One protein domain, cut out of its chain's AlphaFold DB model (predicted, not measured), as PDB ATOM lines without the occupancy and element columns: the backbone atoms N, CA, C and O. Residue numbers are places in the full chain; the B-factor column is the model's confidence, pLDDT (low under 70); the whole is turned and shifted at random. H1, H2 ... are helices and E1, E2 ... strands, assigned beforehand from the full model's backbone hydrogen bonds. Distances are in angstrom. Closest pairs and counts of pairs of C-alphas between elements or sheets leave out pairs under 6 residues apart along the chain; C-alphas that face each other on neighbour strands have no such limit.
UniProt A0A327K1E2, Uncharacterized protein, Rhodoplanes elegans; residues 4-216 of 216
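Overview. This is residues 4 to 216 of the 216 residues of an uncharacterized protein of Rhodoplanes elegans (UniProt A0A327K1E2). A small three-stranded sheet, E1, E3 and E2, sits in the middle of an elongated body, with a lobe of helices at each end. One lobe is a bundle, the helices H1, H2 and H5 side by side, with the short H3 and H4 by it; the other holds H6, H7, H9, H10 and H11, while H8 packs on both the sheet and H1. The printed part has 213 residues with eleven named helices and three named strands, in the order E1, H1 to H8, E2, H9 to H11, E3. The sheet, in that order E1, E3, E2, is antiparallel and the class is mostly helix. The whole is compact, with a radius of gyration of the C-alphas of 18.9 A, and spans 64 by 35 by 25 A.

Along the chain. The sheet's strands are E1, residues 4 to 10, from C-alpha 4 at (102.302, -10.736, -34.157); E2, residues 151 to 154; and E3, residues 209 to 215, 19.9 A long, ending with C-alpha 215 at (100.943, -5.483, -37.616). H9, residues 155 to 172, is the longest helix at 25.5 A. H1 is residues 14 to 28, 20.8 A, and H2 residues 32 to 46, 20.7 A. The others are H3, 50 to 53; H4, 61 to 67; H5, 75 to 84; H6, 101 to 111; H7, 115 to 123; H8, 127 to 135; H10, 179 to 190; and H11, 193 to 202.

Arrangement. N 8 and O 211 of E1 and E3 are 2.8 A apart, and N 153 and O 210 of E2 and E3 2.8 A, both within hydrogen-bond range. H7 stands up from the sheet, and H8 runs along the strands on the opposite face. H3, H9 and H11 only graze the sheet. H8 touches H1, closest C-alphas Arg 21 and Ala 135, 5.6 A. H5 touches H2, C-alphas Ala 39 and Ala 78 being closest at 4.8 A, at a shallow tilt of 26 degrees, the same way. H4 is close to H2 but not clearly touching. H6 touches H10, closest C-alphas Leu 111 and Ala 181, 5.3 A, and forms a hairpin with H7. H9 touches H11, closest C-alphas Ala 158 and Leu 201, 5.1 A. Every O i to N i+4 pair is within hydrogen-bond range in H1, H4, H5 and H7 to H11, but 10 of 11 in H2 and 4 of 7 in H6; H3 is too short for one.

Size, cuts and confidence. The C-alphas farthest apart, Ala 33 and Pro 175, are 64.1 A apart. The printed part has no cut. The links H5 to H6 and H8 to E2 are long. pLDDT is under 70 at residues 4 to 5, 91 to 100, 137 to 150 and 214 to 216.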
ATOM      1  N   VAL A   4     101.777  -9.747 -33.207       56.34
ATOM      2  CA  VAL A   4     102.302 -10.736 -34.157       56.34
ATOM      3  C   VAL A   4     101.106 -11.493 -34.694       56.34
ATOM      4  O   VAL A   4     100.448 -12.229 -33.967       56.34
ATOM      5  N   HIS A   5     100.821 -11.276 -35.971       62.53
ATOM      6  CA  HIS A   5      99.706 -11.923 -36.644       62.53
ATOM      7  C   HIS A   5     100.097 -13.302 -37.169       62.53
ATOM      8  O   HIS A   5      99.257 -14.189 -37.207       62.53
ATOM      9  N   HIS A   6     101.358 -13.493 -37.582       76.69
ATOM     10  CA  HIS A   6     101.805 -14.751 -38.183       76.69
ATOM     11  C   HIS A   6     103.278 -15.037 -37.891       76.69
ATOM     12  O   HIS A   6     104.109 -14.123 -37.880       76.69
ATOM     13  N   ALA A   7     103.596 -16.319 -37.714       85.44
ATOM     14  CA  ALA A   7     104.955 -16.816 -37.567       85.44
ATOM     15  C   ALA A   7     105.196 -17.998 -38.512       85.44
ATOM     16  O   ALA A   7     104.320 -18.841 -38.734       85.44
ATOM     17  N   PHE A   8     106.408 -18.062 -39.044       88.69
ATOM     18  CA  PHE A   8     106.842 -19.086 -39.976       88.69
ATOM     19  C   PHE A   8     108.207 -19.610 -39.569       88.69
ATOM     20  O   PHE A   8     109.104 -18.849 -39.209       88.69
ATOM     21  N   ARG A   9     108.376 -20.917 -39.692       91.56
ATOM     22  CA  ARG A   9     109.682 -21.545 -39.764       91.56
ATOM     23  C   ARG A   9     110.168 -21.462 -41.202       91.56
ATOM     24  O   ARG A   9     109.430 -21.759 -42.136       91.56
ATOM     25  N   TRP A  10     111.429 -21.118 -41.380       90.81
ATOM     26  CA  TRP A  10     112.121 -21.285 -42.643       90.81
ATOM     27  C   TRP A  10     113.274 -22.283 -42.460       90.81
ATOM     28  O   TRP A  10     114.261 -21.962 -41.790       90.81
ATOM     29  N   PRO A  11     113.159 -23.501 -43.021       89.06
ATOM     30  CA  PRO A  11     114.243 -24.472 -43.007       89.06
ATOM     31  C   PRO A  11     115.391 -23.978 -43.885       89.06
ATOM     32  O   PRO A  11     115.231 -23.805 -45.098       89.06
ATOM     33  N   PHE A  12     116.554 -23.734 -43.284       86.75
ATOM     34  CA  PHE A  12     117.698 -23.239 -44.041       86.75
ATOM     35  C   PHE A  12     118.152 -24.268 -45.078       86.75
ATOM     36  O   PHE A  12     118.317 -25.452 -44.787       86.75
ATOM     37  N   SER A  13     118.420 -23.787 -46.288       88.12
ATOM     38  CA  SER A  13     118.958 -24.587 -47.381       88.12
ATOM     39  C   SER A  13     120.011 -23.792 -48.139       88.12
ATOM     40  O   SER A  13     119.812 -22.617 -48.455       88.12
ATOM     41  N   LEU A  14     121.123 -24.454 -48.473       88.88
ATOM     42  CA  LEU A  14     122.167 -23.866 -49.312       88.88
ATOM     43  C   LEU A  14     121.638 -23.501 -50.703       88.88
ATOM     44  O   LEU A  14     122.017 -22.461 -51.222       88.88
ATOM     45  N   ALA A  15     120.710 -24.288 -51.255       90.12
ATOM     46  CA  ALA A  15     120.107 -23.989 -52.552       90.12
ATOM     47  C   ALA A  15     119.362 -22.647 -52.526       90.12
ATOM     48  O   ALA A  15     119.586 -21.796 -53.380       90.12
ATOM     49  N   VAL A  16     118.560 -22.411 -51.482       87.94
ATOM     50  CA  VAL A  16     117.837 -21.142 -51.323       87.94
ATOM     51  C   VAL A  16     118.816 -19.989 -51.103       87.94
ATOM     52  O   VAL A  16     118.640 -18.913 -51.666       87.94
ATOM     53  N   ARG A  17     119.893 -20.203 -50.335       88.94
ATOM     54  CA  ARG A  17     120.952 -19.194 -50.193       88.94
ATOM     55  C   ARG A  17     121.568 -18.831 -51.546       88.94
ATOM     56  O   ARG A  17     121.765 -17.647 -51.810       88.94
ATOM     57  N   ASP A  18     121.870 -19.815 -52.384       90.56
ATOM     58  CA  ASP A  18     122.469 -19.589 -53.700       90.56
ATOM     59  C   ASP A  18     121.503 -18.863 -54.650       90.56
ATOM     60  O   ASP A  18     121.930 -17.955 -55.364       90.56
ATOM     61  N   GLU A  19     120.200 -19.162 -54.591       90.88
ATOM     62  CA  GLU A  19     119.162 -18.405 -55.309       90.88
ATOM     63  C   GLU A  19     119.136 -16.927 -54.892       90.88
ATOM     64  O   GLU A  19     119.149 -16.035 -55.744       90.88
ATOM     65  N   ILE A  20     119.180 -16.640 -53.585       89.94
ATOM     66  CA  ILE A  20     119.246 -15.259 -53.083       89.94
ATOM     67  C   ILE A  20     120.524 -14.563 -53.548       89.94
ATOM     68  O   ILE A  20     120.472 -13.428 -54.015       89.94
ATOM     69  N   ARG A  21     121.674 -15.237 -53.497       89.75
ATOM     70  CA  ARG A  21     122.934 -14.665 -53.993       89.75
ATOM     71  C   ARG A  21     122.884 -14.370 -55.489       89.75
ATOM     72  O   ARG A  21     123.396 -13.338 -55.913       89.75
ATOM     73  N   HIS A  22     122.248 -15.231 -56.281       90.25
ATOM     74  CA  HIS A  22     122.071 -15.001 -57.711       90.25
ATOM     75  C   HIS A  22     121.207 -13.761 -57.989       90.25
ATOM     76  O   HIS A  22     121.584 -12.919 -58.805       90.25
ATOM     77  N   LEU A  23     120.105 -13.592 -57.252       91.00
ATOM     78  CA  LEU A  23     119.252 -12.401 -57.339       91.00
ATOM     79  C   LEU A  23     119.995 -11.117 -56.970       91.00
ATOM     80  O   LEU A  23     119.852 -10.098 -57.647       91.00
ATOM     81  N   LEU A  24     120.804 -11.158 -55.913       88.44
ATOM     82  CA  LEU A  24     121.598 -10.007 -55.489       88.44
ATOM     83  C   LEU A  24     122.715  -9.679 -56.485       88.44
ATOM     84  O   LEU A  24     122.951  -8.505 -56.767       88.44
ATOM     85  N   ALA A  25     123.336 -10.686 -57.101       88.38
ATOM     86  CA  ALA A  25     124.295 -10.476 -58.180       88.38
ATOM     87  C   ALA A  25     123.635  -9.826 -59.412       88.38
ATOM     88  O   ALA A  25     124.166  -8.851 -59.947       88.38
ATOM     89  N   ALA A  26     122.450 -10.298 -59.821       90.81
ATOM     90  CA  ALA A  26     121.660  -9.671 -60.885       90.81
ATOM     91  C   ALA A  26     121.280  -8.224 -60.523       90.81
ATOM     92  O   ALA A  26     121.350  -7.320 -61.362       90.81
ATOM     93  N   TRP A  27     120.953  -7.969 -59.248       89.31
ATOM     94  CA  TRP A  27     120.680  -6.622 -58.755       89.31
ATOM     95  C   TRP A  27     121.879  -5.692 -58.915       89.31
ATOM     96  O   TRP A  27     121.715  -4.586 -59.444       89.31
ATOM     97  N   SER A  28     123.062  -6.142 -58.501       87.94
ATOM     98  CA  SER A  28     124.321  -5.402 -58.622       87.94
ATOM     99  C   SER A  28     124.727  -5.166 -60.079       87.94
ATOM    100  O   SER A  28     125.263  -4.107 -60.398       87.94
ATOM    101  N   ALA A  29     124.416  -6.103 -60.978       90.44
ATOM    102  CA  ALA A  29     124.646  -5.966 -62.419       90.44
ATOM    103  C   ALA A  29     123.631  -5.045 -63.131       90.44
ATOM    104  O   ALA A  29     123.794  -4.746 -64.311       90.44
ATOM    105  N   GLY A  30     122.580  -4.595 -62.435       90.44
ATOM    106  CA  GLY A  30     121.514  -3.777 -63.019       90.44
ATOM    107  C   GLY A  30     120.509  -4.564 -63.866       90.44
ATOM    108  O   GLY A  30     119.683  -3.951 -64.543       90.44
ATOM    109  N   ASP A  31     120.523  -5.898 -63.808       94.31
ATOM    110  CA  ASP A  31     119.611  -6.762 -64.562       94.31
ATOM    111  C   ASP A  31     118.234  -6.840 -63.885       94.31
ATOM    112  O   ASP A  31     117.845  -7.818 -63.244       94.31
ATOM    113  N   ARG A  32     117.481  -5.742 -63.991       93.25
ATOM    114  CA  ARG A  32     116.132  -5.635 -63.420       93.25
ATOM    115  C   ARG A  32     115.129  -6.567 -64.099       93.25
ATOM    116  O   ARG A  32     114.160  -6.958 -63.456       93.25
ATOM    117  N   ALA A  33     115.355  -6.918 -65.365       95.50
ATOM    118  CA  ALA A  33     114.480  -7.811 -66.114       95.50
ATOM    119  C   ALA A  33     114.532  -9.234 -65.546       95.50
ATOM    120  O   ALA A  33     113.484  -9.791 -65.227       95.50
ATOM    121  N   SER A  34     115.736  -9.771 -65.319       94.44
ATOM    122  CA  SER A  34     115.903 -11.093 -64.706       94.44
ATOM    123  C   SER A  34     115.323 -11.158 -63.289       94.44
ATOM    124  O   SER A  34     114.664 -12.128 -62.920       94.44
ATOM    125  N   ILE A  35     115.500 -10.101 -62.490       93.44
ATOM    126  CA  ILE A  35     114.951 -10.037 -61.125       93.44
ATOM    127  C   ILE A  35     113.421 -10.035 -61.144       93.44
ATOM    128  O   ILE A  35     112.798 -10.756 -60.366       93.44
ATOM    129  N   ALA A  36     112.820  -9.234 -62.029       94.75
ATOM    130  CA  ALA A  36     111.373  -9.176 -62.213       94.75
ATOM    131  C   ALA A  36     110.805 -10.541 -62.624       94.75
ATOM    132  O   ALA A  36     109.840 -11.011 -62.028       94.75
ATOM    133  N   GLU A  37     111.438 -11.210 -63.592       95.62
ATOM    134  CA  GLU A  37     111.043 -12.543 -64.055       95.62
ATOM    135  C   GLU A  37     111.067 -13.571 -62.916       95.62
ATOM    136  O   GLU A  37     110.075 -14.261 -62.663       95.62
ATOM    137  N   GLN A  38     112.172 -13.627 -62.168       94.50
ATOM    138  CA  GLN A  38     112.321 -14.545 -61.040       94.50
ATOM    139  C   GLN A  38     111.309 -14.254 -59.922       94.50
ATOM    140  O   GLN A  38     110.733 -15.183 -59.349       94.50
ATOM    141  N   ALA A  39     111.053 -12.977 -59.625       93.38
ATOM    142  CA  ALA A  39     110.078 -12.562 -58.622       93.38
ATOM    143  C   ALA A  39     108.630 -12.869 -59.043       93.38
ATOM    144  O   ALA A  39     107.831 -13.303 -58.214       93.38
ATOM    145  N   LEU A  40     108.282 -12.707 -60.322       95.00
ATOM    146  CA  LEU A  40     106.967 -13.077 -60.854       95.00
ATOM    147  C   LEU A  40     106.748 -14.592 -60.808       95.00
ATOM    148  O   LEU A  40     105.698 -15.050 -60.352       95.00
ATOM    149  N   ALA A  41     107.756 -15.381 -61.192       94.56
ATOM    150  CA  ALA A  41     107.716 -16.838 -61.057       94.56
ATOM    151  C   ALA A  41     107.542 -17.264 -59.586       94.56
ATOM    152  O   ALA A  41     106.790 -18.195 -59.272       94.56
ATOM    153  N   ALA A  42     108.185 -16.537 -58.668       93.44
ATOM    154  CA  ALA A  42     108.002 -16.719 -57.235       93.44
ATOM    155  C   ALA A  42     106.575 -16.476 -56.781       93.44
ATOM    156  O   ALA A  42     105.963 -17.320 -56.119       93.44
ATOM    157  N   TYR A  43     106.049 -15.323 -57.176       94.12
ATOM    158  CA  TYR A  43     104.720 -14.893 -56.816       94.12
ATOM    159  C   TYR A  43     103.657 -15.861 -57.336       94.12
ATOM    160  O   TYR A  43     102.764 -16.231 -56.581       94.12
ATOM    161  N   ALA A  44     103.795 -16.371 -58.563       93.88
ATOM    162  CA  ALA A  44     102.873 -17.354 -59.131       93.88
ATOM    163  C   ALA A  44     102.698 -18.598 -58.238       93.88
ATOM    164  O   ALA A  44     101.582 -19.085 -58.066       93.88
ATOM    165  N   THR A  45     103.780 -19.064 -57.603       92.44
ATOM    166  CA  THR A  45     103.719 -20.167 -56.628       92.44
ATOM    167  C   THR A  45     103.001 -19.724 -55.349       92.44
ATOM    168  O   THR A  45     102.104 -20.410 -54.854       92.44
ATOM    169  N   LEU A  46     103.358 -18.546 -54.829       91.81
ATOM    170  CA  LEU A  46     102.809 -17.996 -53.588       91.81
ATOM    171  C   LEU A  46     101.327 -17.638 -53.664       91.81
ATOM    172  O   LEU A  46     100.649 -17.717 -52.649       91.81
ATOM    173  N   ARG A  47     100.784 -17.303 -54.837       90.81
ATOM    174  CA  ARG A  47      99.351 -16.997 -55.011       90.81
ATOM    175  C   ARG A  47      98.431 -18.117 -54.520       90.81
ATOM    176  O   ARG A  47      97.284 -17.859 -54.170       90.81
ATOM    177  N   THR A  48      98.941 -19.346 -54.464       90.56
ATOM    178  CA  THR A  48      98.219 -20.530 -53.978       90.56
ATOM    179  C   THR A  48      98.365 -20.780 -52.468       90.56
ATOM    180  O   THR A  48      97.743 -21.698 -51.939       90.56
ATOM    181  N   ARG A  49      99.156 -19.958 -51.760       90.00
ATOM    182  CA  ARG A  49      99.465 -20.038 -50.322       90.00
ATOM    183  C   ARG A  49      98.702 -18.953 -49.540       90.00
ATOM    184  O   ARG A  49      99.270 -17.889 -49.289       90.00
ATOM    185  N   PRO A  50      97.430 -19.158 -49.140       86.31
ATOM    186  CA  PRO A  50      96.660 -18.148 -48.399       86.31
ATOM    187  C   PRO A  50      97.299 -17.775 -47.056       86.31
ATOM    188  O   PRO A  50      97.200 -16.634 -46.613       86.31
ATOM    189  N   ASP A  51      98.006 -18.723 -46.448       84.50
ATOM    190  CA  ASP A  51      98.783 -18.547 -45.227       84.50
ATOM    191  C   ASP A  51     100.000 -17.623 -45.405       84.50
ATOM    192  O   ASP A  51     100.556 -17.178 -44.412       84.50
ATOM    193  N   ILE A  52     100.393 -17.297 -46.641       86.56
ATOM    194  CA  ILE A  52     101.436 -16.311 -46.969       86.56
ATOM    195  C   ILE A  52     100.831 -15.066 -47.625       86.56
ATOM    196  O   ILE A  52     101.232 -13.943 -47.322       86.56
ATOM    197  N   THR A  53      99.843 -15.209 -48.507       87.31
ATOM    198  CA  THR A  53      99.299 -14.047 -49.218       87.31
ATOM    199  C   THR A  53      98.501 -13.122 -48.313       87.31
ATOM    200  O   THR A  53      98.596 -11.908 -48.479       87.31
ATOM    201  N   PHE A  54      97.763 -13.649 -47.333       83.00
ATOM    202  CA  PHE A  54      97.022 -12.820 -46.381       83.00
ATOM    203  C   PHE A  54      97.951 -12.004 -45.454       83.00
ATOM    204  O   PHE A  54      97.833 -10.776 -45.447       83.00
ATOM    205  N   PRO A  55      98.934 -12.605 -44.751       79.31
ATOM    206  CA  PRO A  55      99.777 -11.873 -43.791       79.31
ATOM    207  C   PRO A  55     100.654 -10.782 -44.410       79.31
ATOM    208  O   PRO A  55     100.988  -9.785 -43.760       79.31
ATOM    209  N   PHE A  56     101.057 -10.994 -45.663       80.62
ATOM    210  CA  PHE A  56     101.976 -10.125 -46.394       80.62
ATOM    211  C   PHE A  56     101.276  -9.277 -47.461       80.62
ATOM    212  O   PHE A  56     101.945  -8.683 -48.301       80.62
ATOM    213  N   SER A  57      99.939  -9.205 -47.428       83.12
ATOM    214  CA  SER A  57      99.137  -8.366 -48.329       83.12
ATOM    215  C   SER A  57      99.405  -8.627 -49.821       83.12
ATOM    216  O   SER A  57      99.401  -7.707 -50.632       83.12
ATOM    217  N   LEU A  58      99.606  -9.895 -50.195       85.88
ATOM    218  CA  LEU A  58      99.898 -10.329 -51.571       85.88
ATOM    219  C   LEU A  58      98.656 -10.852 -52.320       85.88
ATOM    220  O   LEU A  58      98.776 -11.635 -53.265       85.88
ATOM    221  N   GLN A  59      97.458 -10.494 -51.852       86.56
ATOM    222  CA  GLN A  59      96.189 -11.028 -52.364       86.56
ATOM    223  C   GLN A  59      95.722 -10.347 -53.657       86.56
ATOM    224  O   GLN A  59      95.066 -10.988 -54.475       86.56
ATOM    225  N   ASP A  60      96.056  -9.069 -53.838       89.56
ATOM    226  CA  ASP A  60      95.727  -8.308 -55.043       89.56
ATOM    227  C   ASP A  60      96.797  -8.552 -56.113       89.56
ATOM    228  O   ASP A  60      97.894  -7.995 -56.055       89.56
ATOM    229  N   ALA A  61      96.487  -9.437 -57.061       88.00
ATOM    230  CA  ALA A  61      97.431  -9.859 -58.087       88.00
ATOM    231  C   ALA A  61      97.831  -8.725 -59.028       88.00
ATOM    232  O   ALA A  61      99.020  -8.568 -59.295       88.00
ATOM    233  N   ASP A  62      96.873  -7.916 -59.480       89.00
ATOM    234  CA  ASP A  62      97.149  -6.814 -60.403       89.00
ATOM    235  C   ASP A  62      98.053  -5.779 -59.735       89.00
ATOM    236  O   ASP A  62      98.997  -5.262 -60.338       89.00
ATOM    237  N   HIS A  63      97.795  -5.514 -58.451       89.56
ATOM    238  CA  HIS A  63      98.632  -4.629 -57.671       89.56
ATOM    239  C   HIS A  63     100.037  -5.223 -57.507       89.56
ATOM    240  O   HIS A  63     100.991  -4.592 -57.955       89.56
ATOM    241  N   VAL A  64     100.187  -6.441 -56.972       88.62
ATOM    242  CA  VAL A  64     101.507  -7.070 -56.758       88.62
ATOM    243  C   VAL A  64     102.311  -7.156 -58.058       88.62
ATOM    244  O   VAL A  64     103.477  -6.764 -58.085       88.62
ATOM    245  N   GLU A  65     101.706  -7.605 -59.159       91.75
ATOM    246  CA  GLU A  65     102.384  -7.739 -60.453       91.75
ATOM    247  C   GLU A  65     102.884  -6.392 -61.001       91.75
ATOM    248  O   GLU A  65     103.937  -6.349 -61.643       91.75
ATOM    249  N   ALA A  66     102.209  -5.275 -60.699       89.94
ATOM    250  CA  ALA A  66     102.674  -3.938 -61.071       89.94
ATOM    251  C   ALA A  66     103.972  -3.531 -60.342       89.94
ATOM    252  O   ALA A  66     104.821  -2.840 -60.921       89.94
ATOM    253  N   TRP A  67     104.160  -3.970 -59.092       88.19
ATOM    254  CA  TRP A  67     105.377  -3.695 -58.312       88.19
ATOM    255  C   TRP A  67     106.544  -4.582 -58.747       88.19
ATOM    256  O   TRP A  67     107.702  -4.226 -58.549       88.19
ATOM    257  N   LEU A  68     106.238  -5.745 -59.326       91.44
ATOM    258  CA  LEU A  68     107.229  -6.708 -59.807       91.44
ATOM    259  C   LEU A  68     107.707  -6.423 -61.233       91.44
ATOM    260  O   LEU A  68     108.539  -7.160 -61.753       91.44
ATOM    261  N   GLN A  69     107.238  -5.342 -61.857       93.94
ATOM    262  CA  GLN A  69     107.762  -4.895 -63.144       93.94
ATOM    263  C   GLN A  69     109.227  -4.437 -63.020       93.94
ATOM    264  O   GLN A  69     109.599  -3.876 -61.984       93.94
ATOM    265  N   PRO A  70     110.053  -4.561 -64.079       94.38
ATOM    266  CA  PRO A  70     111.470  -4.170 -64.039       94.38
ATOM    267  C   PRO A  70     111.721  -2.730 -63.563       94.38
ATOM    268  O   PRO A  70     112.758  -2.442 -62.969       94.38
ATOM    269  N   ALA A  71     110.770  -1.824 -63.807       90.62
ATOM    270  CA  ALA A  71     110.852  -0.424 -63.392       90.62
ATOM    271  C   ALA A  71     110.657  -0.199 -61.879       90.62
ATOM    272  O   ALA A  71     111.060   0.846 -61.373       90.62
ATOM    273  N   HIS A  72     110.039  -1.144 -61.163       89.75
ATOM    274  CA  HIS A  72     109.612  -0.970 -59.768       89.75
ATOM    275  C   HIS A  72     110.168  -2.032 -58.814       89.75
ATOM    276  O   HIS A  72     110.239  -1.786 -57.609       89.75
ATOM    277  N   VAL A  73     110.568  -3.196 -59.333       89.19
ATOM    278  CA  VAL A  73     111.032  -4.312 -58.511       89.19
ATOM    279  C   VAL A  73     112.256  -3.912 -57.686       89.19
ATOM    280  O   VAL A  73     113.186  -3.270 -58.179       89.19
ATOM    281  N   THR A  74     112.273  -4.323 -56.419       86.94
ATOM    282  CA  THR A  74     113.428  -4.168 -55.529       86.94
ATOM    283  C   THR A  74     114.055  -5.526 -55.241       86.94
ATOM    284  O   THR A  74     113.367  -6.551 -55.224       86.94
ATOM    285  N   ALA A  75     115.363  -5.541 -54.963       86.19
ATOM    286  CA  ALA A  75     116.054  -6.750 -54.513       86.19
ATOM    287  C   ALA A  75     115.373  -7.373 -53.290       86.19
ATOM    288  O   ALA A  75     115.186  -8.584 -53.242       86.19
ATOM    289  N   ALA A  76     114.964  -6.546 -52.325       84.75
ATOM    290  CA  ALA A  76     114.348  -7.022 -51.098       84.75
ATOM    291  C   ALA A  76     112.998  -7.709 -51.352       84.75
ATOM    292  O   ALA A  76     112.772  -8.803 -50.840       84.75
ATOM    293  N   THR A  77     112.128  -7.122 -52.183       86.75
ATOM    294  CA  THR A  77     110.837  -7.735 -52.533       86.75
ATOM    295  C   THR A  77     111.034  -9.030 -53.321       86.75
ATOM    296  O   THR A  77     110.393 -10.031 -53.011       86.75
ATOM    297  N   ALA A  78     111.957  -9.053 -54.288       90.31
ATOM    298  CA  ALA A  78     112.257 -10.262 -55.054       90.31
ATOM    299  C   ALA A  78     112.796 -11.391 -54.158       90.31
ATOM    300  O   ALA A  78     112.276 -12.506 -54.186       90.31
ATOM    301  N   CYS A  79     113.783 -11.085 -53.308       90.12
ATOM    302  CA  CYS A  79     114.348 -12.038 -52.355       90.12
ATOM    303  C   CYS A  79     113.284 -12.559 -51.387       90.12
ATOM    304  O   CYS A  79     113.212 -13.760 -51.148       90.12
ATOM    305  N   PHE A  80     112.420 -11.683 -50.867       89.50
ATOM    306  CA  PHE A  80     111.329 -12.095 -49.992       89.50
ATOM    307  C   PHE A  80     110.396 -13.103 -50.668       89.50
ATOM    308  O   PHE A  80     110.112 -14.142 -50.080       89.50
ATOM    309  N   LEU A  81     109.952 -12.847 -51.903       91.19
ATOM    310  CA  LEU A  81     109.062 -13.772 -52.611       91.19
ATOM    311  C   LEU A  81     109.733 -15.125 -52.884       91.19
ATOM    312  O   LEU A  81     109.073 -16.162 -52.874       91.19
ATOM    313  N   VAL A  82     111.047 -15.141 -53.112       91.94
ATOM    314  CA  VAL A  82     111.809 -16.389 -53.243       91.94
ATOM    315  C   VAL A  82     111.844 -17.142 -51.917       91.94
ATOM    316  O   VAL A  82     111.451 -18.303 -51.879       91.94
ATOM    317  N   LEU A  83     112.191 -16.467 -50.822       90.75
ATOM    318  CA  LEU A  83     112.236 -17.063 -49.485       90.75
ATOM    319  C   LEU A  83     110.876 -17.585 -49.020       90.75
ATOM    320  O   LEU A  83     110.777 -18.710 -48.534       90.75
ATOM    321  N   ALA A  84     109.821 -16.793 -49.199       90.56
ATOM    322  CA  ALA A  84     108.497 -17.083 -48.665       90.56
ATOM    323  C   ALA A  84     107.885 -18.373 -49.235       90.56
ATOM    324  O   ALA A  84     107.031 -18.986 -48.594       90.56
ATOM    325  N   ARG A  85     108.348 -18.844 -50.406       90.50
ATOM    326  CA  ARG A  85     107.948 -20.145 -50.974       90.50
ATOM    327  C   ARG A  85     108.328 -21.323 -50.075       90.50
ATOM    328  O   ARG A  85     107.665 -22.357 -50.119       90.50
ATOM    329  N   HIS A  86     109.354 -21.149 -49.246       91.12
ATOM    330  CA  HIS A  86     109.902 -22.168 -48.354       91.12
ATOM    331  C   HIS A  86     109.428 -22.024 -46.907       91.12
ATOM    332  O   HIS A  86     109.894 -22.755 -46.036       91.12
ATOM    333  N   PHE A  87     108.531 -21.078 -46.623       91.00
ATOM    334  CA  PHE A  87     108.028 -20.877 -45.270       91.00
ATOM    335  C   PHE A  87     107.054 -21.985 -44.886       91.00
ATOM    336  O   PHE A  87     106.109 -22.287 -45.620       91.00
ATOM    337  N   GLU A  88     107.263 -22.545 -43.704       90.56
ATOM    338  CA  GLU A  88     106.377 -23.482 -43.031       90.56
ATOM    339  C   GLU A  88     105.622 -22.712 -41.938       90.56
ATOM    340  O   GLU A  88     106.258 -22.128 -41.057       90.56
ATOM    341  N   PRO A  89     104.281 -22.641 -41.973       87.81
ATOM    342  CA  PRO A  89     103.531 -21.925 -40.949       87.81
ATOM    343  C   PRO A  89     103.722 -22.591 -39.585       87.81
ATOM    344  O   PRO A  89     103.602 -23.810 -39.460       87.81
ATOM    345  N   VAL A  90     103.968 -21.787 -38.549       83.88
ATOM    346  CA  VAL A  90     103.986 -22.295 -37.176       83.88
ATOM    347  C   VAL A  90     102.537 -22.555 -36.733       83.88
ATOM    348  O   VAL A  90     101.712 -21.634 -36.789       83.88
ATOM    349  N   PRO A  91     102.187 -23.792 -36.321       68.94
ATOM    350  CA  PRO A  91     100.842 -24.121 -35.854       68.94
ATOM    351  C   PRO A  91     100.402 -23.238 -34.678       68.94
ATOM    352  O   PRO A  91     101.239 -22.714 -33.953       68.94
ATOM    353  N   SER A  92      99.084 -23.097 -34.499       60.41
ATOM    354  CA  SER A  92      98.398 -22.174 -33.573       60.41
ATOM    355  C   SER A  92      98.596 -20.688 -33.887       60.41
ATOM    356  O   SER A  92      97.607 -20.019 -34.133       60.41
ATOM    357  N   LEU A  93      99.815 -20.180 -34.043       64.62
ATOM    358  CA  LEU A  93     100.049 -18.754 -34.341       64.62
ATOM    359  C   LEU A  93      99.460 -18.319 -35.689       64.62
ATOM    360  O   LEU A  93      98.889 -17.245 -35.808       64.62
ATOM    361  N   SER A  94      99.553 -19.181 -36.701       50.47
ATOM    362  CA  SER A  94      98.988 -18.921 -38.031       50.47
ATOM    363  C   SER A  94      97.525 -19.369 -38.178       50.47
ATOM    364  O   SER A  94      96.943 -19.195 -39.247       50.47
ATOM    365  N   ALA A  95      96.933 -19.979 -37.140       47.31
ATOM    366  CA  ALA A  95      95.624 -20.643 -37.197       47.31
ATOM    367  C   ALA A  95      94.604 -20.129 -36.164       47.31
ATOM    368  O   ALA A  95      93.401 -20.329 -36.340       47.31
ATOM    369  N   THR A  96      95.049 -19.480 -35.088       48.81
ATOM    370  CA  THR A  96      94.188 -18.951 -34.029       48.81
ATOM    371  C   THR A  96      94.273 -17.437 -33.981       48.81
ATOM    372  O   THR A  96      95.333 -16.869 -34.197       48.81
ATOM    373  N   ARG A  97      93.116 -16.812 -33.728       51.31
ATOM    374  CA  ARG A  97      92.903 -15.367 -33.566       51.31
ATOM    375  C   ARG A  97      94.116 -14.712 -32.891       51.31
ATOM    376  O   ARG A  97      94.320 -14.970 -31.715       51.31
ATOM    377  N   ASP A  98      94.867 -13.931 -33.667       57.53
ATOM    378  CA  ASP A  98      95.937 -12.997 -33.301       57.53
ATOM    379  C   ASP A  98      96.617 -13.216 -31.936       57.53
ATOM    380  O   ASP A  98      96.057 -12.909 -30.881       57.53
ATOM    381  N   THR A  99      97.880 -13.648 -31.943       60.78
ATOM    382  CA  THR A  99      98.679 -13.740 -30.717       60.78
ATOM    383  C   THR A  99      98.988 -12.350 -30.166       60.78
ATOM    384  O   THR A  99      99.667 -11.526 -30.787       60.78
ATOM    385  N   ASN A 100      98.547 -12.100 -28.933       67.38
ATOM    386  CA  ASN A 100      98.782 -10.844 -28.234       67.38
ATOM    387  C   ASN A 100     100.200 -10.776 -27.636       67.38
ATOM    388  O   ASN A 100     100.392 -10.726 -26.418       67.38
ATOM    389  N   LEU A 101     101.229 -10.728 -28.489       73.81
ATOM    390  CA  LEU A 101     102.611 -10.562 -28.021       73.81
ATOM    391  C   LEU A 101     102.864  -9.217 -27.323       73.81
ATOM    392  O   LEU A 101     103.888  -9.070 -26.661       73.81
ATOM    393  N   TYR A 102     101.922  -8.270 -27.354       78.56
ATOM    394  CA  TYR A 102     101.984  -7.091 -26.493       78.56
ATOM    395  C   TYR A 102     101.903  -7.460 -24.999       78.56
ATOM    396  O   TYR A 102     102.601  -6.852 -24.179       78.56
ATOM    397  N   THR A 103     101.133  -8.490 -24.612       83.69
ATOM    398  CA  THR A 103     101.179  -8.991 -23.227       83.69
ATOM    399  C   THR A 103     102.565  -9.545 -22.907       83.69
ATOM    400  O   THR A 103     103.099  -9.225 -21.843       83.69
ATOM    401  N   VAL A 104     103.180 -10.308 -23.818       85.31
ATOM    402  CA  VAL A 104     104.559 -10.808 -23.653       85.31
ATOM    403  C   VAL A 104     105.535  -9.652 -23.473       85.31
ATOM    404  O   VAL A 104     106.273  -9.625 -22.490       85.31
ATOM    405  N   GLU A 105     105.497  -8.669 -24.372       86.75
ATOM    406  CA  GLU A 105     106.408  -7.524 -24.379       86.75
ATOM    407  C   GLU A 105     106.338  -6.712 -23.081       86.75
ATOM    408  O   GLU A 105     107.365  -6.291 -22.550       86.75
ATOM    409  N   THR A 106     105.136  -6.543 -22.529       87.50
ATOM    410  CA  THR A 106     104.915  -5.738 -21.318       87.50
ATOM    411  C   THR A 106     105.040  -6.520 -20.012       87.50
ATOM    412  O   THR A 106     105.322  -5.922 -18.975       87.50
ATOM    413  N   THR A 107     104.833  -7.839 -20.033       88.88
ATOM    414  CA  THR A 107     104.687  -8.645 -18.808       88.88
ATOM    415  C   THR A 107     105.890  -9.553 -18.554       88.88
ATOM    416  O   THR A 107     106.267  -9.742 -17.401       88.88
ATOM    417  N   LEU A 108     106.562 -10.059 -19.594       88.31
ATOM    418  CA  LEU A 108     107.754 -10.903 -19.435       88.31
ATOM    419  C   LEU A 108     108.926 -10.175 -18.736       88.31
ATOM    420  O   LEU A 108     109.584 -10.799 -17.900       88.31
ATOM    421  N   PRO A 109     109.164  -8.861 -18.956       89.94
ATOM    422  CA  PRO A 109     110.170  -8.126 -18.189       89.94
ATOM    423  C   PRO A 109     109.894  -8.065 -16.684       89.94
ATOM    424  O   PRO A 109     110.835  -8.027 -15.894       89.94
ATOM    425  N   LEU A 110     108.622  -8.116 -16.271       88.94
ATOM    426  CA  LEU A 110     108.238  -8.139 -14.854       88.94
ATOM    427  C   LEU A 110     108.658  -9.441 -14.156       88.94
ATOM    428  O   LEU A 110     108.743  -9.479 -12.933       88.94
ATOM    429  N   LEU A 111     108.969 -10.491 -14.925       88.06
ATOM    430  CA  LEU A 111     109.541 -11.741 -14.422       88.06
ATOM    431  C   LEU A 111     111.081 -11.708 -14.348       88.06
ATOM    432  O   LEU A 111     111.704 -12.720 -14.040       88.06
ATOM    433  N   GLY A 112     111.710 -10.563 -14.639       84.25
ATOM    434  CA  GLY A 112     113.168 -10.412 -14.671       84.25
ATOM    435  C   GLY A 112     113.805 -10.741 -16.024       84.25
ATOM    436  O   GLY A 112     115.028 -10.834 -16.123       84.25
ATOM    437  N   PHE A 113     113.003 -10.909 -17.081       88.06
ATOM    438  CA  PHE A 113     113.531 -11.115 -18.427       88.06
ATOM    439  C   PHE A 113     114.049  -9.790 -19.020       88.06
ATOM    440  O   PHE A 113     113.344  -8.779 -18.978       88.06
ATOM    441  N   PRO A 114     115.252  -9.739 -19.618       87.75
ATOM    442  CA  PRO A 114     115.770  -8.493 -20.179       87.75
ATOM    443  C   PRO A 114     114.894  -7.954 -21.319       87.75
ATOM    444  O   PRO A 114     114.718  -8.619 -22.340       87.75
ATOM    445  N   ALA A 115     114.401  -6.716 -21.191       85.00
ATOM    446  CA  ALA A 115     113.471  -6.107 -22.151       85.00
ATOM    447  C   ALA A 115     113.982  -6.121 -23.605       85.00
ATOM    448  O   ALA A 115     113.220  -6.396 -24.527       85.00
ATOM    449  N   GLY A 116     115.286  -5.902 -23.820       82.56
ATOM    450  CA  GLY A 116     115.885  -5.959 -25.160       82.56
ATOM    451  C   GLY A 116     115.766  -7.335 -25.826       82.56
ATOM    452  O   GLY A 116     115.601  -7.424 -27.038       82.56
ATOM    453  N   GLN A 117     115.787  -8.411 -25.041       84.19
ATOM    454  CA  GLN A 117     115.640  -9.770 -25.556       84.19
ATOM    455  C   GLN A 117     114.177 -10.169 -25.714       84.19
ATOM    456  O   GLN A 117     113.872 -10.928 -26.625       84.19
ATOM    457  N   VAL A 118     113.270  -9.624 -24.893       82.44
ATOM    458  CA  VAL A 118     111.827  -9.746 -25.157       82.44
ATOM    459  C   VAL A 118     111.502  -9.106 -26.499       82.44
ATOM    460  O   VAL A 118     110.851  -9.720 -27.338       82.44
ATOM    461  N   ARG A 119     112.037  -7.906 -26.744       81.19
ATOM    462  CA  ARG A 119     111.874  -7.224 -28.025       81.19
ATOM    463  C   ARG A 119     112.433  -8.050 -29.180       81.19
ATOM    464  O   ARG A 119     111.762  -8.168 -30.191       81.19
ATOM    465  N   ALA A 120     113.612  -8.653 -29.029       78.75
ATOM    466  CA  ALA A 120     114.170  -9.537 -30.054       78.75
ATOM    467  C   ALA A 120     113.310 -10.794 -30.290       78.75
ATOM    468  O   ALA A 120     113.145 -11.202 -31.431       78.75
ATOM    469  N   ALA A 121     112.730 -11.383 -29.240       78.69
ATOM    470  CA  ALA A 121     111.857 -12.551 -29.360       78.69
ATOM    471  C   ALA A 121     110.524 -12.225 -30.056       78.69
ATOM    472  O   ALA A 121     110.023 -13.030 -30.832       78.69
ATOM    473  N   VAL A 122     109.956 -11.050 -29.775       78.69
ATOM    474  CA  VAL A 122     108.664 -10.606 -30.321       78.69
ATOM    475  C   VAL A 122     108.814 -10.017 -31.722       78.69
ATOM    476  O   VAL A 122     107.998 -10.290 -32.597       78.69
ATOM    477  N   HIS A 123     109.849  -9.202 -31.934       78.31
ATOM    478  CA  HIS A 123     110.018  -8.418 -33.156       78.31
ATOM    479  C   HIS A 123     111.057  -8.978 -34.117       78.31
ATOM    480  O   HIS A 123     111.023  -8.646 -35.293       78.31
ATOM    481  N   GLY A 124     111.973  -9.829 -33.660       82.19
ATOM    482  CA  GLY A 124     113.101 -10.265 -34.476       82.19
ATOM    483  C   GLY A 124     113.994  -9.100 -34.921       82.19
ATOM    484  O   GLY A 124     114.038  -8.026 -34.314       82.19
ATOM    485  N   ARG A 125     114.747  -9.345 -35.989       84.38
ATOM    486  CA  ARG A 125     115.637  -8.399 -36.668       84.38
ATOM    487  C   ARG A 125     115.037  -7.956 -38.004       84.38
ATOM    488  O   ARG A 125     114.285  -8.728 -38.596       84.38
ATOM    489  N   PRO A 126     115.404  -6.777 -38.538       81.31
ATOM    490  CA  PRO A 126     114.957  -6.341 -39.860       81.31
ATOM    491  C   PRO A 126     115.323  -7.349 -40.952       81.31
ATOM    492  O   PRO A 126     116.420  -7.912 -40.925       81.31
ATOM    493  N   PHE A 127     114.438  -7.552 -41.926       80.50
ATOM    494  CA  PHE A 127     114.645  -8.495 -43.032       80.50
ATOM    495  C   PHE A 127     115.934  -8.223 -43.822       80.50
ATOM    496  O   PHE A 127     116.605  -9.148 -44.267       80.50
ATOM    497  N   GLU A 128     116.331  -6.960 -43.936       79.75
ATOM    498  CA  GLU A 128     117.566  -6.541 -44.592       79.75
ATOM    499  C   GLU A 128     118.802  -7.183 -43.950       79.75
ATOM    500  O   GLU A 128     119.681  -7.646 -44.667       79.75
ATOM    501  N   SER A 129     118.832  -7.315 -42.619       82.06
ATOM    502  CA  SER A 129     119.945  -7.985 -41.927       82.06
ATOM    503  C   SER A 129     120.015  -9.489 -42.218       82.06
ATOM    504  O   SER A 129     121.093 -10.073 -42.196       82.06
ATOM    505  N   LEU A 130     118.884 -10.123 -42.551       84.56
ATOM    506  CA  LEU A 130     118.864 -11.507 -43.031       84.56
ATOM    507  C   LEU A 130     119.499 -11.582 -44.420       84.56
ATOM    508  O   LEU A 130     120.342 -12.441 -44.670       84.56
ATOM    509  N   LEU A 131     119.137 -10.662 -45.317       83.12
ATOM    510  CA  LEU A 131     119.758 -10.605 -46.638       83.12
ATOM    511  C   LEU A 131     121.268 -10.366 -46.530       83.12
ATOM    512  O   LEU A 131     122.018 -11.001 -47.265       83.12
ATOM    513  N   GLU A 132     121.719  -9.523 -45.596       81.56
ATOM    514  CA  GLU A 132     123.145  -9.293 -45.323       81.56
ATOM    515  C   GLU A 132     123.847 -10.591 -44.892       81.56
ATOM    516  O   GLU A 132     124.915 -10.926 -45.415       81.56
ATOM    517  N   GLU A 133     123.232 -11.371 -43.994       83.44
ATOM    518  CA  GLU A 133     123.765 -12.670 -43.566       83.44
ATOM    519  C   GLU A 133     123.818 -13.701 -44.711       83.44
ATOM    520  O   GLU A 133     124.764 -14.493 -44.793       83.44
ATOM    521  N   LEU A 134     122.846 -13.685 -45.629       82.56
ATOM    522  CA  LEU A 134     122.818 -14.598 -46.778       82.56
ATOM    523  C   LEU A 134     123.823 -14.215 -47.872       82.56
ATOM    524  O   LEU A 134     124.514 -15.104 -48.394       82.56
ATOM    525  N   ALA A 135     123.899 -12.923 -48.201       78.44
ATOM    526  CA  ALA A 135     124.742 -12.364 -49.255       78.44
ATOM    527  C   ALA A 135     126.233 -12.461 -48.910       78.44
ATOM    528  O   ALA A 135     127.060 -12.832 -49.746       78.44
ATOM    529  N   GLY A 136     126.572 -12.209 -47.643       71.62
ATOM    530  CA  GLY A 136     127.950 -12.038 -47.204       71.62
ATOM    531  C   GLY A 136     128.487 -10.622 -47.477       71.62
ATOM    532  O   GLY A 136     127.811  -9.786 -48.068       71.62
ATOM    533  N   PRO A 137     129.726 -10.323 -47.046       63.50
ATOM    534  CA  PRO A 137     130.240  -8.953 -46.917       63.50
ATOM    535  C   PRO A 137     130.516  -8.211 -48.239       63.50
ATOM    536  O   PRO A 137     130.923  -7.052 -48.200       63.50
ATOM    537  N   ALA A 138     130.364  -8.863 -49.394       58.59
ATOM    538  CA  ALA A 138     130.768  -8.318 -50.691       58.59
ATOM    539  C   ALA A 138     129.656  -7.550 -51.427       58.59
ATOM    540  O   ALA A 138     129.967  -6.809 -52.358       58.59
ATOM    541  N   ASP A 139     128.395  -7.685 -51.007       60.75
ATOM    542  CA  ASP A 139     127.243  -7.187 -51.761       60.75
ATOM    543  C   ASP A 139     126.486  -6.108 -50.963       60.75
ATOM    544  O   ASP A 139     125.790  -6.425 -49.996       60.75
ATOM    545  N   PRO A 140     126.605  -4.812 -51.321       56.50
ATOM    546  CA  PRO A 140     125.858  -3.759 -50.647       56.50
ATOM    547  C   PRO A 140     124.365  -3.878 -50.964       56.50
ATOM    548  O   PRO A 140     123.933  -3.745 -52.111       56.50
ATOM    549  N   LEU A 141     123.562  -4.094 -49.923       65.94
ATOM    550  CA  LEU A 141     122.115  -4.195 -50.048       65.94
ATOM    551  C   LEU A 141     121.462  -2.804 -50.087       65.94
ATOM    552  O   LEU A 141     121.795  -1.932 -49.277       65.94
ATOM    553  N   PRO A 142     120.521  -2.563 -51.016       58.66
ATOM    554  CA  PRO A 142     119.758  -1.324 -51.033       58.66
ATOM    555  C   PRO A 142     118.837  -1.246 -49.808       58.66
ATOM    556  O   PRO A 142     118.174  -2.215 -49.441       58.66
ATOM    557  N   ARG A 143     118.768  -0.062 -49.192       54.66
ATOM    558  CA  ARG A 143     117.813   0.227 -48.113       54.66
ATOM    559  C   ARG A 143     116.407   0.378 -48.694       54.66
ATOM    560  O   ARG A 143     116.238   1.078 -49.689       54.66
ATOM    561  N   GLY A 144     115.418  -0.221 -48.035       52.84
ATOM    562  CA  GLY A 144     114.016  -0.202 -48.459       52.84
ATOM    563  C   GLY A 144     113.496  -1.612 -48.720       52.84
ATOM    564  O   GLY A 144     113.421  -2.048 -49.867       52.84
ATOM    565  N   GLY A 145     113.181  -2.334 -47.643       52.84
ATOM    566  CA  GLY A 145     112.545  -3.642 -47.697       52.84
ATOM    567  C   GLY A 145     111.065  -3.593 -48.086       52.84
ATOM    568  O   GLY A 145     110.458  -2.518 -48.138       52.84
ATOM    569  N   PRO A 146     110.456  -4.760 -48.356       54.88
ATOM    570  CA  PRO A 146     109.013  -4.859 -48.515       54.88
ATOM    571  C   PRO A 146     108.311  -4.338 -47.255       54.88
ATOM    572  O   PRO A 146     108.674  -4.677 -46.125       54.88
ATOM    573  N   VAL A 147     107.294  -3.500 -47.458       51.06
ATOM    574  CA  VAL A 147     106.489  -2.936 -46.372       51.06
ATOM    575  C   VAL A 147     105.838  -4.086 -45.604       51.06
ATOM    576  O   VAL A 147     105.013  -4.815 -46.145       51.06
ATOM    577  N   GLY A 148     106.211  -4.252 -44.334       55.75
ATOM    578  CA  GLY A 148     105.548  -5.184 -43.428       55.75
ATOM    579  C   GLY A 148     106.287  -6.484 -43.098       55.75
ATOM    580  O   GLY A 148     105.769  -7.265 -42.312       55.75
ATOM    581  N   LEU A 149     107.505  -6.759 -43.560       60.91
ATOM    582  CA  LEU A 149     108.283  -7.800 -42.866       60.91
ATOM    583  C   LEU A 149     108.669  -7.286 -41.481       60.91
ATOM    584  O   LEU A 149     109.333  -6.260 -41.370       60.91
ATOM    585  N   ALA A 150     108.196  -7.950 -40.427       60.22
ATOM    586  CA  ALA A 150     108.349  -7.412 -39.084       60.22
ATOM    587  C   ALA A 150     109.611  -7.885 -38.379       60.22
ATOM    588  O   ALA A 150     110.217  -7.090 -37.668       60.22
ATOM    589  N   GLY A 151     110.052  -9.110 -38.667       78.81
ATOM    590  CA  GLY A 151     111.438  -9.482 -38.459       78.81
ATOM    591  C   GLY A 151     111.716 -10.970 -38.556       78.81
ATOM    592  O   GLY A 151     110.855 -11.778 -38.907       78.81
ATOM    593  N   TRP A 152     112.963 -11.322 -38.278       86.75
ATOM    594  CA  TRP A 152     113.454 -12.694 -38.311       86.75
ATOM    595  C   TRP A 152     114.421 -12.970 -37.151       86.75
ATOM    596  O   TRP A 152     114.968 -12.044 -36.552       86.75
ATOM    597  N   LEU A 153     114.652 -14.241 -36.836       89.38
ATOM    598  CA  LEU A 153     115.585 -14.672 -35.799       89.38
ATOM    599  C   LEU A 153     116.290 -15.979 -36.213       89.38
ATOM    600  O   LEU A 153     115.610 -16.894 -36.687       89.38
ATOM    601  N   PRO A 154     117.619 -16.123 -36.020       90.88
ATOM    602  CA  PRO A 154     118.285 -17.404 -36.228       90.88
ATOM    603  C   PRO A 154     117.741 -18.464 -35.267       90.88
ATOM    604  O   PRO A 154     117.549 -18.192 -34.081       90.88
ATOM    605  N   GLY A 155     117.585 -19.699 -35.728       90.50
ATOM    606  CA  GLY A 155     117.043 -20.796 -34.928       90.50
ATOM    607  C   GLY A 155     117.855 -21.083 -33.668       90.50
ATOM    608  O   GLY A 155     117.283 -21.331 -32.613       90.50
ATOM    609  N   ARG A 156     119.189 -20.945 -33.722       91.81
ATOM    610  CA  ARG A 156     120.046 -21.030 -32.521       91.81
ATOM    611  C   ARG A 156     119.639 -20.020 -31.440       91.81
ATOM    612  O   ARG A 156     119.586 -20.363 -30.268       91.81
ATOM    613  N   GLU A 157     119.295 -18.797 -31.839       91.38
ATOM    614  CA  GLU A 157     118.891 -17.747 -30.904       91.38
ATOM    615  C   GLU A 157     117.470 -17.981 -30.396       91.38
ATOM    616  O   GLU A 157     117.185 -17.692 -29.238       91.38
ATOM    617  N   ALA A 158     116.588 -18.547 -31.225       91.00
ATOM    618  CA  ALA A 158     115.255 -18.958 -30.795       91.00
ATOM    619  C   ALA A 158     115.318 -20.063 -29.727       91.00
ATOM    620  O   ALA A 158     114.631 -19.965 -28.711       91.00
ATOM    621  N   VAL A 159     116.192 -21.060 -29.913       92.31
ATOM    622  CA  VAL A 159     116.443 -22.136 -28.939       92.31
ATOM    623  C   VAL A 159     116.990 -21.570 -27.624       92.31
ATOM    624  O   VAL A 159     116.477 -21.895 -26.552       92.31
ATOM    625  N   ASP A 160     117.980 -20.676 -27.692       91.94
ATOM    626  CA  ASP A 160     118.541 -20.027 -26.500       91.94
ATOM    627  C   ASP A 160     117.498 -19.169 -25.766       91.94
ATOM    628  O   ASP A 160     117.447 -19.142 -24.533       91.94
ATOM    629  N   LEU A 161     116.644 -18.457 -26.508       90.75
ATOM    630  CA  LEU A 161     115.557 -17.672 -25.932       90.75
ATOM    631  C   LEU A 161     114.507 -18.561 -25.270       90.75
ATOM    632  O   LEU A 161     114.080 -18.230 -24.165       90.75
ATOM    633  N   LEU A 162     114.134 -19.685 -25.888       92.44
ATOM    634  CA  LEU A 162     113.180 -20.635 -25.317       92.44
ATOM    635  C   LEU A 162     113.658 -21.145 -23.956       92.44
ATOM    636  O   LEU A 162     112.945 -20.994 -22.965       92.44
ATOM    637  N   ALA A 163     114.894 -21.645 -23.885       92.69
ATOM    638  CA  ALA A 163     115.468 -22.156 -22.640       92.69
ATOM    639  C   ALA A 163     115.461 -21.096 -21.524       92.69
ATOM    640  O   ALA A 163     115.242 -21.388 -20.346       92.69
ATOM    641  N   ARG A 164     115.671 -19.829 -21.890       92.00
ATOM    642  CA  ARG A 164     115.666 -18.712 -20.940       92.00
ATOM    643  C   ARG A 164     114.258 -18.318 -20.510       92.00
ATOM    644  O   ARG A 164     114.071 -18.008 -19.337       92.00
ATOM    645  N   VAL A 165     113.277 -18.360 -21.412       91.00
ATOM    646  CA  VAL A 165     111.859 -18.171 -21.070       91.00
ATOM    647  C   VAL A 165     111.425 -19.242 -20.073       91.00
ATOM    648  O   VAL A 165     110.880 -18.907 -19.024       91.00
ATOM    649  N   GLU A 166     111.736 -20.510 -20.344       92.56
ATOM    650  CA  GLU A 166     111.412 -21.633 -19.460       92.56
ATOM    651  C   GLU A 166     112.053 -21.478 -18.075       92.56
ATOM    652  O   GLU A 166     111.374 -21.628 -17.056       92.56
ATOM    653  N   ALA A 167     113.332 -21.092 -18.018       91.88
ATOM    654  CA  ALA A 167     114.024 -20.833 -16.758       91.88
ATOM    655  C   ALA A 167     113.377 -19.684 -15.962       91.88
ATOM    656  O   ALA A 167     113.138 -19.817 -14.760       91.88
ATOM    657  N   THR A 168     113.048 -18.567 -16.618       90.75
ATOM    658  CA  THR A 168     112.367 -17.428 -15.983       90.75
ATOM    659  C   THR A 168     110.990 -17.820 -15.444       90.75
ATOM    660  O   THR A 168     110.643 -17.469 -14.314       90.75
ATOM    661  N   VAL A 169     110.219 -18.591 -16.212       91.19
ATOM    662  CA  VAL A 169     108.900 -19.090 -15.797       91.19
ATOM    663  C   VAL A 169     109.016 -20.026 -14.596       91.19
ATOM    664  O   VAL A 169     108.228 -19.906 -13.657       91.19
ATOM    665  N   ALA A 170     110.005 -20.922 -14.580       91.81
ATOM    666  CA  ALA A 170     110.238 -21.828 -13.458       91.81
ATOM    667  C   ALA A 170     110.545 -21.067 -12.158       91.81
ATOM    668  O   ALA A 170     110.004 -21.397 -11.102       91.81
ATOM    669  N   VAL A 171     111.356 -20.005 -12.235       90.19
ATOM    670  CA  VAL A 171     111.644 -19.131 -11.087       90.19
ATOM    671  C   VAL A 171     110.379 -18.412 -10.613       90.19
ATOM    672  O   VAL A 171     110.081 -18.429  -9.417       90.19
ATOM    673  N   ALA A 172     109.600 -17.829 -11.529       89.00
ATOM    674  CA  ALA A 172     108.366 -17.110 -11.204       89.00
ATOM    675  C   ALA A 172     107.257 -18.016 -10.633       89.00
ATOM    676  O   ALA A 172     106.410 -17.549  -9.874       89.00
ATOM    677  N   ALA A 173     107.275 -19.310 -10.962       90.00
ATOM    678  CA  ALA A 173     106.357 -20.310 -10.423       90.00
ATOM    679  C   ALA A 173     106.788 -20.874  -9.055       90.00
ATOM    680  O   ALA A 173     106.036 -21.635  -8.443       90.00
ATOM    681  N   SER A 174     107.991 -20.548  -8.573       90.69
ATOM    682  CA  SER A 174     108.511 -21.100  -7.321       90.69
ATOM    683  C   SER A 174     107.793 -20.524  -6.084       90.69
ATOM    684  O   SER A 174     107.370 -19.366  -6.099       90.69
ATOM    685  N   PRO A 175     107.695 -21.273  -4.964       85.69
ATOM    686  CA  PRO A 175     107.030 -20.799  -3.742       85.69
ATOM    687  C   PRO A 175     107.632 -19.522  -3.132       85.69
ATOM    688  O   PRO A 175     106.959 -18.829  -2.375       85.69
ATOM    689  N   GLY A 176     108.895 -19.214  -3.450       85.75
ATOM    690  CA  GLY A 176     109.590 -18.002  -3.007       85.75
ATOM    691  C   GLY A 176     109.409 -16.793  -3.928       85.75
ATOM    692  O   GLY A 176     109.963 -15.733  -3.642       85.75
ATOM    693  N   ALA A 177     108.670 -16.924  -5.034       87.12
ATOM    694  CA  ALA A 177     108.438 -15.820  -5.952       87.12
ATOM    695  C   ALA A 177     107.567 -14.727  -5.309       87.12
ATOM    696  O   ALA A 177     106.528 -14.996  -4.691       87.12
ATOM    697  N   GLY A 178     107.971 -13.468  -5.499       88.62
ATOM    698  CA  GLY A 178     107.190 -12.308  -5.067       88.62
ATOM    699  C   GLY A 178     105.797 -12.272  -5.710       88.62
ATOM    700  O   GLY A 178     105.587 -12.817  -6.796       88.62
ATOM    701  N   ASP A 179     104.841 -11.618  -5.045       89.25
ATOM    702  CA  ASP A 179     103.451 -11.532  -5.522       89.25
ATOM    703  C   ASP A 179     103.345 -10.913  -6.927       89.25
ATOM    704  O   ASP A 179     102.506 -11.333  -7.721       89.25
ATOM    705  N   ASP A 180     104.214  -9.953  -7.260       88.69
ATOM    706  CA  ASP A 180     104.254  -9.326  -8.587       88.69
ATOM    707  C   ASP A 180     104.633 -10.311  -9.696       88.69
ATOM    708  O   ASP A 180     103.984 -10.339 -10.742       88.69
ATOM    709  N   ALA A 181     105.632 -11.166  -9.453       89.88
ATOM    710  CA  ALA A 181     106.064 -12.175 -10.415       89.88
ATOM    711  C   ALA A 181     104.972 -13.233 -10.643       89.88
ATOM    712  O   ALA A 181     104.708 -13.614 -11.781       89.88
ATOM    713  N   ARG A 182     104.277 -13.653  -9.576       89.75
ATOM    714  CA  ARG A 182     103.139 -14.579  -9.683       89.75
ATOM    715  C   ARG A 182     101.987 -13.974 -10.484       89.75
ATOM    716  O   ARG A 182     101.535 -14.591 -11.441       89.75
ATOM    717  N   ARG A 183     101.586 -12.733 -10.182       91.38
ATOM    718  CA  ARG A 183     100.541 -12.023 -10.945       91.38
ATOM    719  C   ARG A 183     100.894 -11.858 -12.422       91.38
ATOM    720  O   ARG A 183     100.035 -12.036 -13.283       91.38
ATOM    721  N   ALA A 184     102.143 -11.508 -12.720       90.94
ATOM    722  CA  ALA A 184     102.622 -11.375 -14.092       90.94
ATOM    723  C   ALA A 184     102.587 -12.721 -14.839       90.94
ATOM    724  O   ALA A 184     102.130 -12.776 -15.982       90.94
ATOM    725  N   LEU A 185     102.996 -13.811 -14.184       92.56
ATOM    726  CA  LEU A 185     102.926 -15.157 -14.751       92.56
ATOM    727  C   LEU A 185     101.478 -15.614 -14.985       92.56
ATOM    728  O   LEU A 185     101.177 -16.163 -16.043       92.56
ATOM    729  N   ASP A 186     100.575 -15.357 -14.040       91.75
ATOM    730  CA  ASP A 186      99.156 -15.701 -14.175       91.75
ATOM    731  C   ASP A 186      98.511 -14.951 -15.344       91.75
ATOM    732  O   ASP A 186      97.779 -15.551 -16.131       91.75
ATOM    733  N   LYS A 187      98.839 -13.664 -15.523       90.44
ATOM    734  CA  LYS A 187      98.376 -12.866 -16.668       90.44
ATOM    735  C   LYS A 187      98.832 -13.467 -18.001       90.44
ATOM    736  O   LYS A 187      98.016 -13.616 -18.901       90.44
ATOM    737  N   LEU A 188     100.113 -13.831 -18.099       88.50
ATOM    738  CA  LEU A 188     100.714 -14.433 -19.295       88.50
ATOM    739  C   LEU A 188     100.124 -15.806 -19.657       88.50
ATOM    740  O   LEU A 188     100.114 -16.188 -20.826       88.50
ATOM    741  N   ARG A 189      99.670 -16.567 -18.655       89.06
ATOM    742  CA  ARG A 189      99.002 -17.861 -18.850       89.06
ATOM    743  C   ARG A 189      97.530 -17.700 -19.203       89.06
ATOM    744  O   ARG A 189      97.028 -18.428 -20.050       89.06
ATOM    745  N   ALA A 190      96.842 -16.760 -18.557       87.31
ATOM    746  CA  ALA A 190      95.405 -16.567 -18.715       87.31
ATOM    747  C   ALA A 190      95.006 -16.185 -20.148       87.31
ATOM    748  O   ALA A 190      93.938 -16.592 -20.600       87.31
ATOM    749  N   ASP A 191      95.846 -15.428 -20.859       81.81
ATOM    750  CA  ASP A 191      95.591 -15.034 -22.248       81.81
ATOM    751  C   ASP A 191      96.307 -15.909 -23.294       81.81
ATOM    752  O   ASP A 191      96.194 -15.643 -24.487       81.81
ATOM    753  N   GLY A 192      97.013 -16.964 -22.865       83.06
ATOM    754  CA  GLY A 192      97.726 -17.894 -23.747       83.06
ATOM    755  C   GLY A 192      99.009 -17.341 -24.377       83.06
ATOM    756  O   GLY A 192      99.691 -18.075 -25.092       83.06
ATOM    757  N   SER A 193      99.392 -16.092 -24.090       83.88
ATOM    758  CA  SER A 193     100.517 -15.437 -24.769       83.88
ATOM    759  C   SER A 193     101.866 -16.100 -24.480       83.88
ATOM    760  O   SER A 193     102.755 -16.097 -25.333       83.88
ATOM    761  N   LEU A 194     102.042 -16.681 -23.285       86.69
ATOM    762  CA  LEU A 194     103.250 -17.446 -22.960       86.69
ATOM    763  C   LEU A 194     103.335 -18.750 -23.753       86.69
ATOM    764  O   LEU A 194     104.402 -19.073 -24.270       86.69
ATOM    765  N   ASP A 195     102.227 -19.481 -23.862       86.50
ATOM    766  CA  ASP A 195     102.190 -20.738 -24.608       86.50
ATOM    767  C   ASP A 195     102.470 -20.495 -26.092       86.50
ATOM    768  O   ASP A 195     103.196 -21.256 -26.726       86.50
ATOM    769  N   ASP A 196     101.935 -19.406 -26.637       84.62
ATOM    770  CA  ASP A 196     102.179 -18.988 -28.011       84.62
ATOM    771  C   ASP A 196     103.644 -18.603 -28.251       84.62
ATOM    772  O   ASP A 196     104.236 -19.058 -29.231       84.62
ATOM    773  N   LEU A 197     104.270 -17.854 -27.336       86.00
ATOM    774  CA  LEU A 197     105.706 -17.566 -27.398       86.00
ATOM    775  C   LEU A 197     106.542 -18.854 -27.363       86.00
ATOM    776  O   LEU A 197     107.463 -19.017 -28.162       86.00
ATOM    777  N   VAL A 198     106.222 -19.773 -26.448       89.31
ATOM    778  CA  VAL A 198     106.928 -21.054 -26.299       89.31
ATOM    779  C   VAL A 198     106.785 -21.903 -27.561       89.31
ATOM    780  O   VAL A 198     107.782 -22.420 -28.060       89.31
ATOM    781  N   ARG A 199     105.579 -22.001 -28.133       86.50
ATOM    782  CA  ARG A 199     105.347 -22.702 -29.408       86.50
ATOM    783  C   ARG A 199     106.100 -22.047 -30.560       86.50
ATOM    784  O   ARG A 199     106.690 -22.762 -31.363       86.50
ATOM    785  N   MET A 200     106.112 -20.714 -30.628       87.19
ATOM    786  CA  MET A 200     106.841 -19.967 -31.652       87.19
ATOM    787  C   MET A 200     108.326 -20.319 -31.635       87.19
ATOM    788  O   MET A 200     108.877 -20.750 -32.647       87.19
ATOM    789  N   LEU A 201     108.965 -20.174 -30.473       89.06
ATOM    790  CA  LEU A 201     110.395 -20.418 -30.316       89.06
ATOM    791  C   LEU A 201     110.737 -21.909 -30.454       89.06
ATOM    792  O   LEU A 201     111.751 -22.248 -31.053       89.06
ATOM    793  N   GLY A 202     109.870 -22.798 -29.962       89.88
ATOM    794  CA  GLY A 202     110.040 -24.251 -30.051       89.88
ATOM    795  C   GLY A 202     109.741 -24.851 -31.427       89.88
ATOM    796  O   GLY A 202     109.998 -26.034 -31.640       89.88
ATOM    797  N   SER A 203     109.205 -24.066 -32.364       88.50
ATOM    798  CA  SER A 203     108.902 -24.531 -33.722       88.50
ATOM    799  C   SER A 203     110.124 -24.610 -34.635       88.50
ATOM    800  O   SER A 203     110.054 -25.242 -35.686       88.50
ATOM    801  N   VAL A 204     111.238 -23.983 -34.252       89.88
ATOM    802  CA  VAL A 204     112.454 -23.899 -35.064       89.88
ATOM    803  C   VAL A 204     113.602 -24.661 -34.415       89.88
ATOM    804  O   VAL A 204     113.752 -24.690 -33.195       89.88
ATOM    805  N   THR A 205     114.446 -25.272 -35.240       90.69
ATOM    806  CA  THR A 205     115.703 -25.885 -34.797       90.69
ATOM    807  C   THR A 205     116.882 -24.951 -35.065       90.69
ATOM    808  O   THR A 205     116.755 -23.991 -35.815       90.69
ATOM    809  N   ALA A 206     118.053 -25.228 -34.483       87.81
ATOM    810  CA  ALA A 206     119.253 -24.399 -34.640       87.81
ATOM    811  C   ALA A 206     119.613 -23.974 -36.088       87.81
ATOM    812  O   ALA A 206     119.993 -22.812 -36.257       87.81
ATOM    813  N   PRO A 207     119.529 -24.851 -37.114       88.94
ATOM    814  CA  PRO A 207     119.788 -24.451 -38.498       88.94
ATOM    815  C   PRO A 207     118.658 -23.630 -39.127       88.94
ATOM    816  O   PRO A 207     118.899 -22.958 -40.124       88.94
ATOM    817  N   ASP A 208     117.445 -23.692 -38.586       90.75
ATOM    818  CA  ASP A 208     116.287 -23.008 -39.146       90.75
ATOM    819  C   ASP A 208     116.297 -21.520 -38.798       90.75
ATOM    820  O   ASP A 208     117.148 -21.018 -38.067       90.75
ATOM    821  N   TRP A 209     115.333 -20.802 -39.354       90.00
ATOM    822  CA  TRP A 209     115.111 -19.388 -39.112       90.00
ATOM    823  C   TRP A 209     113.652 -19.208 -38.714       90.00
ATOM    824  O   TRP A 209     112.759 -19.813 -39.308       90.00
ATOM    825  N   LEU A 210     113.399 -18.382 -37.706       89.19
ATOM    826  CA  LEU A 210     112.055 -17.948 -37.352       89.19
ATOM    827  C   LEU A 210     111.767 -16.633 -38.079       89.19
ATOM    828  O   LEU A 210     112.576 -15.710 -38.024       89.19
ATOM    829  N   VAL A 211     110.619 -16.535 -38.740       87.94
ATOM    830  CA  VAL A 211     110.159 -15.333 -39.445       87.94
ATOM    831  C   VAL A 211     108.825 -14.902 -38.852       87.94
ATOM    832  O   VAL A 211     107.911 -15.715 -38.732       87.94
ATOM    833  N   VAL A 212     108.699 -13.626 -38.494       82.12
ATOM    834  CA  VAL A 212     107.502 -13.074 -37.851       82.12
ATOM    835  C   VAL A 212     106.932 -11.890 -38.626       82.12
ATOM    836  O   VAL A 212     107.651 -11.052 -39.181       82.12
ATOM    837  N   ARG A 213     105.599 -11.809 -38.641       75.94
ATOM    838  CA  ARG A 213     104.821 -10.682 -39.155       75.94
ATOM    839  C   ARG A 213     104.093 -10.005 -37.995       75.94
ATOM    840  O   ARG A 213     103.237 -10.609 -37.361       75.94
ATOM    841  N   ILE A 214     104.400  -8.733 -37.776       67.12
ATOM    842  CA  ILE A 214     103.791  -7.836 -36.788       67.12
ATOM    843  C   ILE A 214     102.967  -6.806 -37.546       67.12
ATOM    844  O   ILE A 214     103.515  -6.095 -38.391       67.12
ATOM    845  N   ALA A 215     101.677  -6.689 -37.251       59.72
ATOM    846  CA  ALA A 215     100.943  -5.483 -37.616       59.72
ATOM    847  C   ALA A 215     101.068  -4.477 -36.467       59.72
ATOM    848  O   ALA A 215     101.042  -4.849 -35.290       59.72
ATOM    849  N   CYS A 216     101.270  -3.212 -36.829       50.78
ATOM    850  CA  CYS A 216     101.385  -2.098 -35.892       50.78
ATOM    851  C   CYS A 216     100.059  -1.354 -35.775       50.78
ATOM    852  O   CYS A 216      99.449  -1.114 -36.841       50.78
TER     853      CYS A 216